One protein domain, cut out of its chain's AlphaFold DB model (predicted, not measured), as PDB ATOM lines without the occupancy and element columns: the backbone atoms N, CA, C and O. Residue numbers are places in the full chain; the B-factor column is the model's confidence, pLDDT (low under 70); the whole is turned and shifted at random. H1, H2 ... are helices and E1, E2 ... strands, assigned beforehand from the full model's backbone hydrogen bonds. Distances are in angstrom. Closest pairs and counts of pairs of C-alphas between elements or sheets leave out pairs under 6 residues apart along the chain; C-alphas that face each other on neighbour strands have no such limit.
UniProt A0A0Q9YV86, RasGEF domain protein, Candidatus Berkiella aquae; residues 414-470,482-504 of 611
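AT A GLANCE: This is residues 414 to 470 and 482 to 504 of the 611 residues of the protein "RasGEF domain protein" of Candidatus Berkiella aquae (UniProt A0A0Q9YV86). A small sheet of three strands, E1 E2 E3, has the long helix H2 slanting over one face, and H1 and H3 run nearly along H2, with the centres of the three helices making a triangle and H3 clear of the sheet. The short helix H4 lies at the other end, near the edge strand E3, and the longest axis runs from the last residues of H2 to H4. The printed part has 80 residues, with four named helices and three named strands in the order E1 H1 E2 E3 H2 H3 H4; the sheet, in the order E1 E2 E3, is mixed and the class is mostly helix. The whole is compact, with a radius of gyration of the C-alphas of 11.9 A and spans of 37 by 26 by 17 A.

HOW THE PARTS SIT: In the sheet, E2, residues 442 to 445, is the inner strand. E1, residues 415 to 418, is its parallel neighbour at 28 degrees, with N 416 and O 442 2.8 A apart, within hydrogen-bond range. E3, residues 448 to 451, is its antiparallel neighbour at 155 degrees and forms a hairpin with it; N 450 and O 443 are within hydrogen-bond range at 2.8 A. H2, residues 452 to 470, is on the sheet at a height of 10.0 A, over E2, E3 and, only just, E1 with 3 C-alphas. It runs slantwise to the strands, at 38 degrees to E3 on the local plane, and its closest C-alphas to E2 are those of Ala 443 and Ala 455, 5.0 A. H1, residues 424 to 436, is also on the sheet, with Ile 416 and Lys 430 the closest C-alphas to E1 at 6.8 A. H1 and H2 on one face of the sheet make two layers, a sheet and helices over it. E1, H1 and E2 form a strand-helix-strand unit, two parallel neighbour strands with a helix between, its crossover right-handed. H1 and H2 are close but not clearly touching, at 7.9 A between the C-alphas of Lys 424 and Ser 463. H3, residues 482 to 491, is not on the sheet. It touches H1, the same way at a shallow tilt of 21 degrees, with the C-alphas of Leu 428 and Cys 485 closest at 6.2 A. H2, with residues 456 to 463 alone, only just touches H3, with 3 pairs of C-alphas within 8 A, those of Lys 456 and Leu 489 closest at 6.3 A; they run opposite ways at 3 degrees. H4, residues 498 to 504, only grazes the sheet with residues 498 to 502; the C-alphas of Thr 451 and Asp 498 are its closest to E3, 6.9 A. In H1, H2, H3 and H4 every O i to N i+4 pair is within hydrogen-bond range.

IN THESE COORDINATES: E1 measures 9.2 A from its first C-alpha, 415 at (320.053, 365.653, 232.116), to its last; E2 measures 10.2 A and E3 10.1 A. H2 measures 27.3 A and ends at C-alpha 470, (332.734, 373.483, 213.485). H1 measures 18.0 A, H3 14.5 A and H4 10.0 A, ending at C-alpha 504, (308.054, 368.675, 238.395).

THE WHOLE: The two C-alphas farthest apart are those of Asn 470 and Gln 503, 37.3 A. Residues 471 to 481 are not printed, and C-alphas 470 and 482 are 12.3 A apart across this cut. Of the links that are printed whole, the one from H3 to H4 is short and the others are tight. The mean pLDDT of the printed part is 79.0; 19 residues are under 70, among them 492 to 504, and the mean of H4 is 48.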
ATOM      1  N   ILE A 414     318.979 361.340 233.313       84.69
ATOM      2  CA  ILE A 414     320.193 361.869 232.693       84.69
ATOM      3  C   ILE A 414     319.825 363.202 232.038       84.69
ATOM      4  O   ILE A 414     319.108 363.242 231.041       84.69
ATOM      5  N   ILE A 415     320.308 364.300 232.618       90.75
ATOM      6  CA  ILE A 415     320.053 365.653 232.116       90.75
ATOM      7  C   ILE A 415     321.170 366.043 231.144       90.75
ATOM      8  O   ILE A 415     322.336 366.192 231.524       90.75
ATOM      9  N   ILE A 416     320.809 366.242 229.880       93.69
ATOM     10  CA  ILE A 416     321.714 366.722 228.839       93.69
ATOM     11  C   ILE A 416     321.720 368.251 228.871       93.69
ATOM     12  O   ILE A 416     320.831 368.907 228.337       93.69
ATOM     13  N   VAL A 417     322.723 368.830 229.532       95.88
ATOM     14  CA  VAL A 417     322.917 370.287 229.569       95.88
ATOM     15  C   VAL A 417     323.503 370.764 228.243       95.88
ATOM     16  O   VAL A 417     324.661 370.481 227.945       95.88
ATOM     17  N   LEU A 418     322.699 371.491 227.473       95.56
ATOM     18  CA  LEU A 418     323.026 372.063 226.171       95.56
ATOM     19  C   LEU A 418     323.668 373.439 226.377       95.56
ATOM     20  O   LEU A 418     322.985 374.443 226.589       95.56
ATOM     21  N   ASN A 419     324.999 373.471 226.377       94.94
ATOM     22  CA  ASN A 419     325.806 374.682 226.512       94.94
ATOM     23  C   ASN A 419     327.001 374.637 225.547       94.94
ATOM     24  O   ASN A 419     327.287 373.595 224.970       94.94
ATOM     25  N   ALA A 420     327.717 375.754 225.396       93.19
ATOM     26  CA  ALA A 420     328.843 375.865 224.461       93.19
ATOM     27  C   ALA A 420     330.008 374.892 224.741       93.19
ATOM     28  O   ALA A 420     330.836 374.674 223.866       93.19
ATOM     29  N   ASN A 421     330.069 374.303 225.939       93.62
ATOM     30  CA  ASN A 421     331.131 373.380 226.338       93.62
ATOM     31  C   ASN A 421     330.774 371.911 226.072       93.62
ATOM     32  O   ASN A 421     331.620 371.041 226.270       93.62
ATOM     33  N   LEU A 422     329.526 371.603 225.704       92.94
ATOM     34  CA  LEU A 422     329.112 370.233 225.426       92.94
ATOM     35  C   LEU A 422     329.723 369.801 224.093       92.94
ATOM     36  O   LEU A 422     329.331 370.320 223.056       92.94
ATOM     37  N   THR A 423     330.662 368.858 224.116       92.75
ATOM     38  CA  THR A 423     331.256 368.316 222.888       92.75
ATOM     39  C   THR A 423     330.288 367.364 222.179       92.75
ATOM     40  O   THR A 423     329.342 366.840 222.776       92.75
ATOM     41  N   LYS A 424     330.532 367.115 220.889       87.31
ATOM     42  CA  LYS A 424     329.734 366.178 220.085       87.31
ATOM     43  C   LYS A 424     329.795 364.756 220.653       87.31
ATOM     44  O   LYS A 424     328.762 364.101 220.779       87.31
ATOM     45  N   ASP A 425     330.984 364.325 221.069       88.62
ATOM     46  CA  ASP A 425     331.203 363.013 221.680       88.62
ATOM     47  C   ASP A 425     330.523 362.905 223.049       88.62
ATOM     48  O   ASP A 425     329.910 361.884 223.352       88.62
ATOM     49  N   ASP A 426     330.537 363.965 223.866       91.50
ATOM     50  CA  ASP A 426     329.804 363.983 225.138       91.50
ATOM     51  C   ASP A 426     328.294 363.905 224.938       91.50
ATOM     52  O   ASP A 426     327.602 363.209 225.689       91.50
ATOM     53  N   LEU A 427     327.766 364.627 223.945       91.88
ATOM     54  CA  LEU A 427     326.355 364.556 223.592       91.88
ATOM     55  C   LEU A 427     325.989 363.136 223.154       91.88
ATOM     56  O   LEU A 427     325.026 362.576 223.680       91.88
ATOM     57  N   LEU A 428     326.783 362.537 222.262       89.25
ATOM     58  CA  LEU A 428     326.569 361.170 221.804       89.25
ATOM     59  C   LEU A 428     326.628 360.178 222.970       89.25
ATOM     60  O   LEU A 428     325.710 359.379 223.134       89.25
ATOM     61  N   ASN A 429     327.643 360.269 223.829       89.00
ATOM     62  CA  ASN A 429     327.797 359.408 225.003       89.00
ATOM     63  C   ASN A 429     326.611 359.539 225.967       89.00
ATOM     64  O   ASN A 429     326.127 358.542 226.508       89.00
ATOM     65  N   LYS A 430     326.110 360.759 226.192       90.75
ATOM     66  CA  LYS A 430     324.918 360.984 227.021       90.75
ATOM     67  C   LYS A 430     323.665 360.418 226.369       90.75
ATOM     68  O   LYS A 430     322.899 359.763 227.065       90.75
ATOM     69  N   LEU A 431     323.471 360.609 225.064       87.94
ATOM     70  CA  LEU A 431     322.343 360.042 224.320       87.94
ATOM     71  C   LEU A 431     322.379 358.512 224.316       87.94
ATOM     72  O   LEU A 431     321.364 357.884 224.604       87.94
ATOM     73  N   GLN A 432     323.546 357.908 224.092       87.56
ATOM     74  CA  GLN A 432     323.755 356.464 224.188       87.56
ATOM     75  C   GLN A 432     323.476 355.951 225.600       87.56
ATOM     76  O   GLN A 432     322.823 354.923 225.757       87.56
ATOM     77  N   ARG A 433     323.906 356.674 226.641       82.06
ATOM     78  CA  ARG A 433     323.571 356.339 228.032       82.06
ATOM     79  C   ARG A 433     322.078 356.456 228.305       82.06
ATOM     80  O   ARG A 433     321.525 355.540 228.907       82.06
ATOM     81  N   CYS A 434     321.420 357.529 227.864       82.81
ATOM     82  CA  CYS A 434     319.966 357.679 227.964       82.81
ATOM     83  C   CYS A 434     319.256 356.512 227.279       82.81
ATOM     84  O   CYS A 434     318.363 355.910 227.864       82.81
ATOM     85  N   PHE A 435     319.701 356.153 226.076       79.81
ATOM     86  CA  PHE A 435     319.124 355.079 225.283       79.81
ATOM     87  C   PHE A 435     319.328 353.706 225.943       79.81
ATOM     88  O   PHE A 435     318.363 352.983 226.189       79.81
ATOM     89  N   ALA A 436     320.562 353.376 226.331       75.88
ATOM     90  CA  ALA A 436     320.910 352.112 226.981       75.88
ATOM     91  C   ALA A 436     320.201 351.933 228.333       75.88
ATOM     92  O   ALA A 436     319.732 350.843 228.655       75.88
ATOM     93  N   SER A 437     320.078 353.011 229.111       67.38
ATOM     94  CA  SER A 437     319.357 353.008 230.390       67.38
ATOM     95  C   SER A 437     317.848 353.209 230.240       67.38
ATOM     96  O   SER A 437     317.151 353.245 231.250       67.38
ATOM     97  N   LYS A 438     317.326 353.359 229.012       69.00
ATOM     98  CA  LYS A 438     315.935 353.763 228.737       69.00
ATOM     99  C   LYS A 438     315.477 354.914 229.650       69.00
ATOM    100  O   LYS A 438     314.342 354.926 230.128       69.00
ATOM    101  N   ALA A 439     316.390 355.830 229.966       71.75
ATOM    102  CA  ALA A 439     316.094 356.975 230.804       71.75
ATOM    103  C   ALA A 439     315.244 357.971 230.003       71.75
ATOM    104  O   ALA A 439     315.441 358.107 228.792       71.75
ATOM    105  N   PRO A 440     314.319 358.694 230.658       75.00
ATOM    106  CA  PRO A 440     313.583 359.759 229.997       75.00
ATOM    107  C   PRO A 440     314.569 360.784 229.435       75.00
ATOM    108  O   PRO A 440     315.514 361.192 230.118       75.00
ATOM    109  N   LEU A 441     314.348 361.192 228.185       81.94
ATOM    110  CA  LEU A 441     315.172 362.200 227.538       81.94
ATOM    111  C   LEU A 441     314.869 363.559 228.171       81.94
ATOM    112  O   LEU A 441     313.760 364.084 228.043       81.94
ATOM    113  N   VAL A 442     315.859 364.114 228.865       89.44
ATOM    114  CA  VAL A 442     315.763 365.420 229.511       89.44
ATOM    115  C   VAL A 442     316.912 366.289 229.025       89.44
ATOM    116  O   VAL A 442     318.079 365.920 229.151       89.44
ATOM    117  N   ALA A 443     316.582 367.454 228.483       92.75
ATOM    118  CA  ALA A 443     317.545 368.435 228.007       92.75
ATOM    119  C   ALA A 443     317.422 369.731 228.809       92.75
ATOM    120  O   ALA A 443     316.326 370.126 229.194       92.75
ATOM    121  N   GLN A 444     318.535 370.420 229.031       95.31
ATOM    122  CA  GLN A 444     318.547 371.732 229.666       95.31
ATOM    123  C   GLN A 444     319.211 372.752 228.740       95.31
ATOM    124  O   GLN A 444     320.419 372.676 228.532       95.31
ATOM    125  N   LYS A 445     318.455 373.728 228.220       94.50
ATOM    126  CA  LYS A 445     318.972 374.857 227.420       94.50
ATOM    127  C   LYS A 445     318.884 376.126 228.271       94.50
ATOM    128  O   LYS A 445     317.804 376.659 228.525       94.50
ATOM    129  N   GLY A 446     320.025 376.576 228.795       93.00
ATOM    130  CA  GLY A 446     320.075 377.676 229.765       93.00
ATOM    131  C   GLY A 446     319.339 377.345 231.074       93.00
ATOM    132  O   GLY A 446     319.731 376.435 231.808       93.00
ATOM    133  N   LEU A 447     318.277 378.098 231.383       90.94
ATOM    134  CA  LEU A 447     317.420 377.872 232.562       90.94
ATOM    135  C   LEU A 447     316.203 376.980 232.275       90.94
ATOM    136  O   LEU A 447     315.501 376.602 233.214       90.94
ATOM    137  N   GLN A 448     315.946 376.661 231.007       91.50
ATOM    138  CA  GLN A 448     314.790 375.879 230.590       91.50
ATOM    139  C   GLN A 448     315.126 374.386 230.603       91.50
ATOM    140  O   GLN A 448     316.151 373.971 230.064       91.50
ATOM    141  N   MET A 449     314.251 373.591 231.221       88.88
ATOM    142  CA  MET A 449     314.275 372.128 231.171       88.88
ATOM    143  C   MET A 449     313.225 371.666 230.164       88.88
ATOM    144  O   MET A 449     312.060 372.039 230.282       88.88
ATOM    145  N   CYS A 450     313.640 370.862 229.195       88.12
ATOM    146  CA  CYS A 450     312.791 370.260 228.178       88.12
ATOM    147  C   CYS A 450     312.794 368.742 228.365       88.12
ATOM    148  O   CYS A 450     313.805 368.165 228.775       88.12
ATOM    149  N   THR A 451     311.680 368.087 228.056       83.12
ATOM    150  CA  THR A 451     311.486 366.644 228.258       83.12
ATOM    151  C   THR A 451     310.854 366.012 227.026       83.12
ATOM    152  O   THR A 451     310.262 366.721 226.217       83.12
ATOM    153  N   GLY A 452     311.012 364.698 226.850       83.56
ATOM    154  CA  GLY A 452     310.338 363.951 225.782       83.56
ATOM    155  C   GLY A 452     310.577 364.551 224.392       83.56
ATOM    156  O   GLY A 452     311.725 364.761 223.988       83.56
ATOM    157  N   LEU A 453     309.491 364.864 223.677       82.69
ATOM    158  CA  LEU A 453     309.551 365.432 222.329       82.69
ATOM    159  C   LEU A 453     310.216 366.816 222.311       82.69
ATOM    160  O   LEU A 453     311.046 367.081 221.446       82.69
ATOM    161  N   LEU A 454     309.935 367.667 223.301       86.06
ATOM    162  CA  LEU A 454     310.577 368.978 223.413       86.06
ATOM    163  C   LEU A 454     312.083 368.845 223.660       86.06
ATOM    164  O   LEU A 454     312.869 369.583 223.070       86.06
ATOM    165  N   ALA A 455     312.514 367.894 224.500       88.62
ATOM    166  CA  ALA A 455     313.941 367.612 224.674       88.62
ATOM    167  C   ALA A 455     314.578 367.180 223.353       88.62
ATOM    168  O   ALA A 455     315.633 367.700 222.992       88.62
ATOM    169  N   LYS A 456     313.917 366.282 222.614       89.75
ATOM    170  CA  LYS A 456     314.363 365.821 221.297       89.75
ATOM    171  C   LYS A 456     314.533 366.987 220.321       89.75
ATOM    172  O   LYS A 456     315.606 367.123 219.740       89.75
ATOM    173  N   THR A 457     313.528 367.855 220.183       90.19
ATOM    174  CA  THR A 457     313.583 369.022 219.287       90.19
ATOM    175  C   THR A 457     314.722 369.966 219.656       90.19
ATOM    176  O   THR A 457     315.475 370.393 218.785       90.19
ATOM    177  N   VAL A 458     314.892 370.261 220.946       93.25
ATOM    178  CA  VAL A 458     315.923 371.203 221.398       93.25
ATOM    179  C   VAL A 458     317.332 370.613 221.267       93.25
ATOM    180  O   VAL A 458     318.265 371.339 220.927       93.25
ATOM    181  N   ILE A 459     317.505 369.303 221.479       92.62
ATOM    182  CA  ILE A 459     318.782 368.617 221.222       92.62
ATOM    183  C   ILE A 459     319.095 368.610 219.723       92.62
ATOM    184  O   ILE A 459     320.244 368.853 219.353       92.62
ATOM    185  N   ALA A 460     318.101 368.363 218.865       89.88
ATOM    186  CA  ALA A 460     318.277 368.392 217.414       89.88
ATOM    187  C   ALA A 460     318.706 369.788 216.930       89.88
ATOM    188  O   ALA A 460     319.728 369.911 216.261       89.88
ATOM    189  N   GLU A 461     318.005 370.845 217.357       92.25
ATOM    190  CA  GLU A 461     318.349 372.244 217.050       92.25
ATOM    191  C   GLU A 461     319.775 372.590 217.515       92.25
ATOM    192  O   GLU A 461     320.572 373.165 216.766       92.25
ATOM    193  N   PHE A 462     320.131 372.199 218.744       92.19
ATOM    194  CA  PHE A 462     321.471 372.413 219.289       92.19
ATOM    195  C   PHE A 462     322.545 371.676 218.477       92.19
ATOM    196  O   PHE A 462     323.583 372.256 218.165       92.19
ATOM    197  N   SER A 463     322.273 370.430 218.078       88.44
ATOM    198  CA  SER A 463     323.189 369.610 217.277       88.44
ATOM    199  C   SER A 463     323.424 370.224 215.895       88.44
ATOM    200  O   SER A 463     324.570 370.333 215.465       88.44
ATOM    201  N   SER A 464     322.366 370.704 215.229       87.31
ATOM    202  CA  SER A 464     322.485 371.426 213.956       87.31
ATOM    203  C   SER A 464     323.315 372.703 214.095       87.31
ATOM    204  O   SER A 464     324.117 373.018 213.219       87.31
ATOM    205  N   THR A 465     323.167 373.416 215.213       88.19
ATOM    206  CA  THR A 465     323.927 374.646 215.473       88.19
ATOM    207  C   THR A 465     325.414 374.351 215.716       88.19
ATOM    208  O   THR A 465     326.259 375.052 215.166       88.19
ATOM    209  N   MET A 466     325.747 373.284 216.461       84.44
ATOM    210  CA  MET A 466     327.141 372.850 216.671       84.44
ATOM    211  C   MET A 466     327.865 372.522 215.359       84.44
ATOM    212  O   MET A 466     329.048 372.837 215.214       84.44
ATOM    213  N   LEU A 467     327.170 371.895 214.404       75.88
ATOM    214  CA  LEU A 467     327.745 371.542 213.101       75.88
ATOM    215  C   LEU A 467     328.113 372.785 212.285       75.88
ATOM    216  O   LEU A 467     329.164 372.810 211.651       75.88
ATOM    217  N   MET A 468     327.295 373.838 212.351       77.25
ATOM    218  CA  MET A 468     327.569 375.092 211.641       77.25
ATOM    219  C   MET A 468     328.801 375.818 212.190       77.25
ATOM    220  O   MET A 468     329.538 376.432 211.424       77.25
ATOM    221  N   THR A 469     329.061 375.728 213.496       72.81
ATOM    222  CA  THR A 469     330.233 376.364 214.120       72.81
ATOM    223  C   THR A 469     331.548 375.622 213.872       72.81
ATOM    224  O   THR A 469     332.585 376.272 213.804       72.81
ATOM    225  N   ASN A 470     331.521 374.296 213.681       61.50
ATOM    226  CA  ASN A 470     332.734 373.483 213.485       61.50
ATOM    227  C   ASN A 470     333.088 373.229 212.008       61.50
ATOM    228  O   ASN A 470     334.213 372.836 211.701       61.50
ATOM    229  N   SER A 482     326.598 362.951 213.556       66.19
ATOM    230  CA  SER A 482     325.319 363.667 213.439       66.19
ATOM    231  C   SER A 482     324.191 362.703 213.080       66.19
ATOM    232  O   SER A 482     323.150 362.696 213.739       66.19
ATOM    233  N   ASP A 483     324.438 361.835 212.099       72.88
ATOM    234  CA  ASP A 483     323.489 360.805 211.685       72.88
ATOM    235  C   ASP A 483     323.225 359.810 212.825       72.88
ATOM    236  O   ASP A 483     322.085 359.407 213.048       72.88
ATOM    237  N   LEU A 484     324.246 359.464 213.624       67.75
ATOM    238  CA  LEU A 484     324.079 358.614 214.808       67.75
ATOM    239  C   LEU A 484     323.205 359.272 215.886       67.75
ATOM    240  O   LEU A 484     322.332 358.612 216.448       67.75
ATOM    241  N   CYS A 485     323.414 360.562 216.169       69.81
ATOM    242  CA  CYS A 485     322.575 361.317 217.100       69.81
ATOM    243  C   CYS A 485     321.127 361.395 216.602       69.81
ATOM    244  O   CYS A 485     320.212 361.160 217.389       69.81
ATOM    245  N   GLY A 486     320.916 361.661 215.307       73.00
ATOM    246  CA  GLY A 486     319.595 361.645 214.673       73.00
ATOM    247  C   GLY A 486     318.907 360.286 214.812       73.00
ATOM    248  O   GLY A 486     317.806 360.206 215.349       73.00
ATOM    249  N   ASN A 487     319.611 359.206 214.467       75.31
ATOM    250  CA  ASN A 487     319.105 357.837 214.574       75.31
ATOM    251  C   ASN A 487     318.736 357.450 216.015       75.31
ATOM    252  O   ASN A 487     317.711 356.808 216.233       75.31
ATOM    253  N   ILE A 488     319.541 357.839 217.012       72.06
ATOM    254  CA  ILE A 488     319.229 357.589 218.429       72.06
ATOM    255  C   ILE A 488     318.005 358.410 218.859       72.06
ATOM    256  O   ILE A 488     317.123 357.884 219.537       72.06
ATOM    257  N   LEU A 489     317.916 359.681 218.455       73.75
ATOM    258  CA  LEU A 489     316.771 360.547 218.752       73.75
ATOM    259  C   LEU A 489     315.477 360.047 218.098       73.75
ATOM    260  O   LEU A 489     314.403 360.185 218.684       73.75
ATOM    261  N   ASP A 490     315.553 359.438 216.920       78.56
ATOM    262  CA  ASP A 490     314.412 358.824 216.233       78.56
ATOM    263  C   ASP A 490     313.904 357.551 216.898       78.56
ATOM    264  O   ASP A 490     312.729 357.217 216.758       78.56
ATOM    265  N   GLN A 491     314.731 356.914 217.724       73.19
ATOM    266  CA  GLN A 491     314.330 355.767 218.536       73.19
ATOM    267  C   GLN A 491     313.710 356.158 219.889       73.19
ATOM    268  O   GLN A 491     313.102 355.310 220.544       73.19
ATOM    269  N   PHE A 492     313.808 357.424 220.318       68.62
ATOM    270  CA  PHE A 492     313.018 357.928 221.446       68.62
ATOM    271  C   PHE A 492     311.573 358.180 220.974       68.62
ATOM    272  O   PHE A 492     311.311 359.119 220.223       68.62
ATOM    273  N   GLY A 493     310.647 357.306 221.389       53.94
ATOM    274  CA  GLY A 493     309.233 357.334 220.992       53.94
ATOM    275  C   GLY A 493     308.479 358.611 221.394       53.94
ATOM    276  O   GLY A 493     308.891 359.346 222.289       53.94
ATOM    277  N   THR A 494     307.340 358.862 220.740       48.38
ATOM    278  CA  THR A 494     306.472 360.051 220.902       48.38
ATOM    279  C   THR A 494     305.610 360.044 222.171       48.38
ATOM    280  O   THR A 494     304.594 360.733 222.222       48.38
ATOM    281  N   GLU A 495     305.959 359.263 223.194       46.72
ATOM    282  CA  GLU A 495     305.163 359.197 224.421       46.72
ATOM    283  C   GLU A 495     305.208 360.550 225.152       46.72
ATOM    284  O   GLU A 495     306.244 360.987 225.659       46.72
ATOM    285  N   SER A 496     304.068 361.242 225.149       45.03
ATOM    286  CA  SER A 496     303.874 362.544 225.789       45.03
ATOM    287  C   SER A 496     304.019 362.415 227.308       45.03
ATOM    288  O   SER A 496     303.117 361.945 227.996       45.03
ATOM    289  N   MET A 497     305.170 362.846 227.832       53.41
ATOM    290  CA  MET A 497     305.467 362.992 229.267       53.41
ATOM    291  C   MET A 497     305.200 364.420 229.792       53.41
ATOM    292  O   MET A 497     305.570 364.747 230.924       53.41
ATOM    293  N   ASP A 498     304.598 365.284 228.971       47.12
ATOM    294  CA  ASP A 498     304.626 366.736 229.171       47.12
ATOM    295  C   ASP A 498     303.842 367.207 230.409       47.12
ATOM    296  O   ASP A 498     304.332 368.081 231.128       47.12
ATOM    297  N   ASP A 499     302.722 366.570 230.762       47.66
ATOM    298  CA  ASP A 499     301.924 366.973 231.936       47.66
ATOM    299  C   ASP A 499     302.634 366.684 233.272       47.66
ATOM    300  O   ASP A 499     302.584 367.471 234.222       47.66
ATOM    301  N   MET A 500     303.367 365.575 233.347       46.16
ATOM    302  CA  MET A 500     303.985 365.098 234.588       46.16
ATOM    303  C   MET A 500     305.283 365.852 234.918       46.16
ATOM    304  O   MET A 500     305.625 366.077 236.083       46.16
ATOM    305  N   LEU A 501     306.010 366.290 233.886       54.47
ATOM    306  CA  LEU A 501     307.260 367.030 234.045       54.47
ATOM    307  C   LEU A 501     307.045 368.547 234.103       54.47
ATOM    308  O   LEU A 501     307.825 369.216 234.783       54.47
ATOM    309  N   GLN A 502     305.957 369.086 233.534       52.59
ATOM    310  CA  GLN A 502     305.516 370.455 233.837       52.59
ATOM    311  C   GLN A 502     305.212 370.625 235.334       52.59
ATOM    312  O   GLN A 502     305.628 371.621 235.930       52.59
ATOM    313  N   GLN A 503     304.608 369.620 235.978       45.66
ATOM    314  CA  GLN A 503     304.417 369.611 237.433       45.66
ATOM    315  C   GLN A 503     305.747 369.536 238.204       45.66
ATOM    316  O   GLN A 503     305.937 370.262 239.178       45.66
ATOM    317  N   LEU A 504     306.722 368.731 237.763       44.59
ATOM    318  CA  LEU A 504     308.054 368.675 238.395       44.59
ATOM    319  C   LEU A 504     308.873 369.963 238.189       44.59
ATOM    320  O   LEU A 504     309.590 370.390 239.099       44.59
TER     321      LEU A 504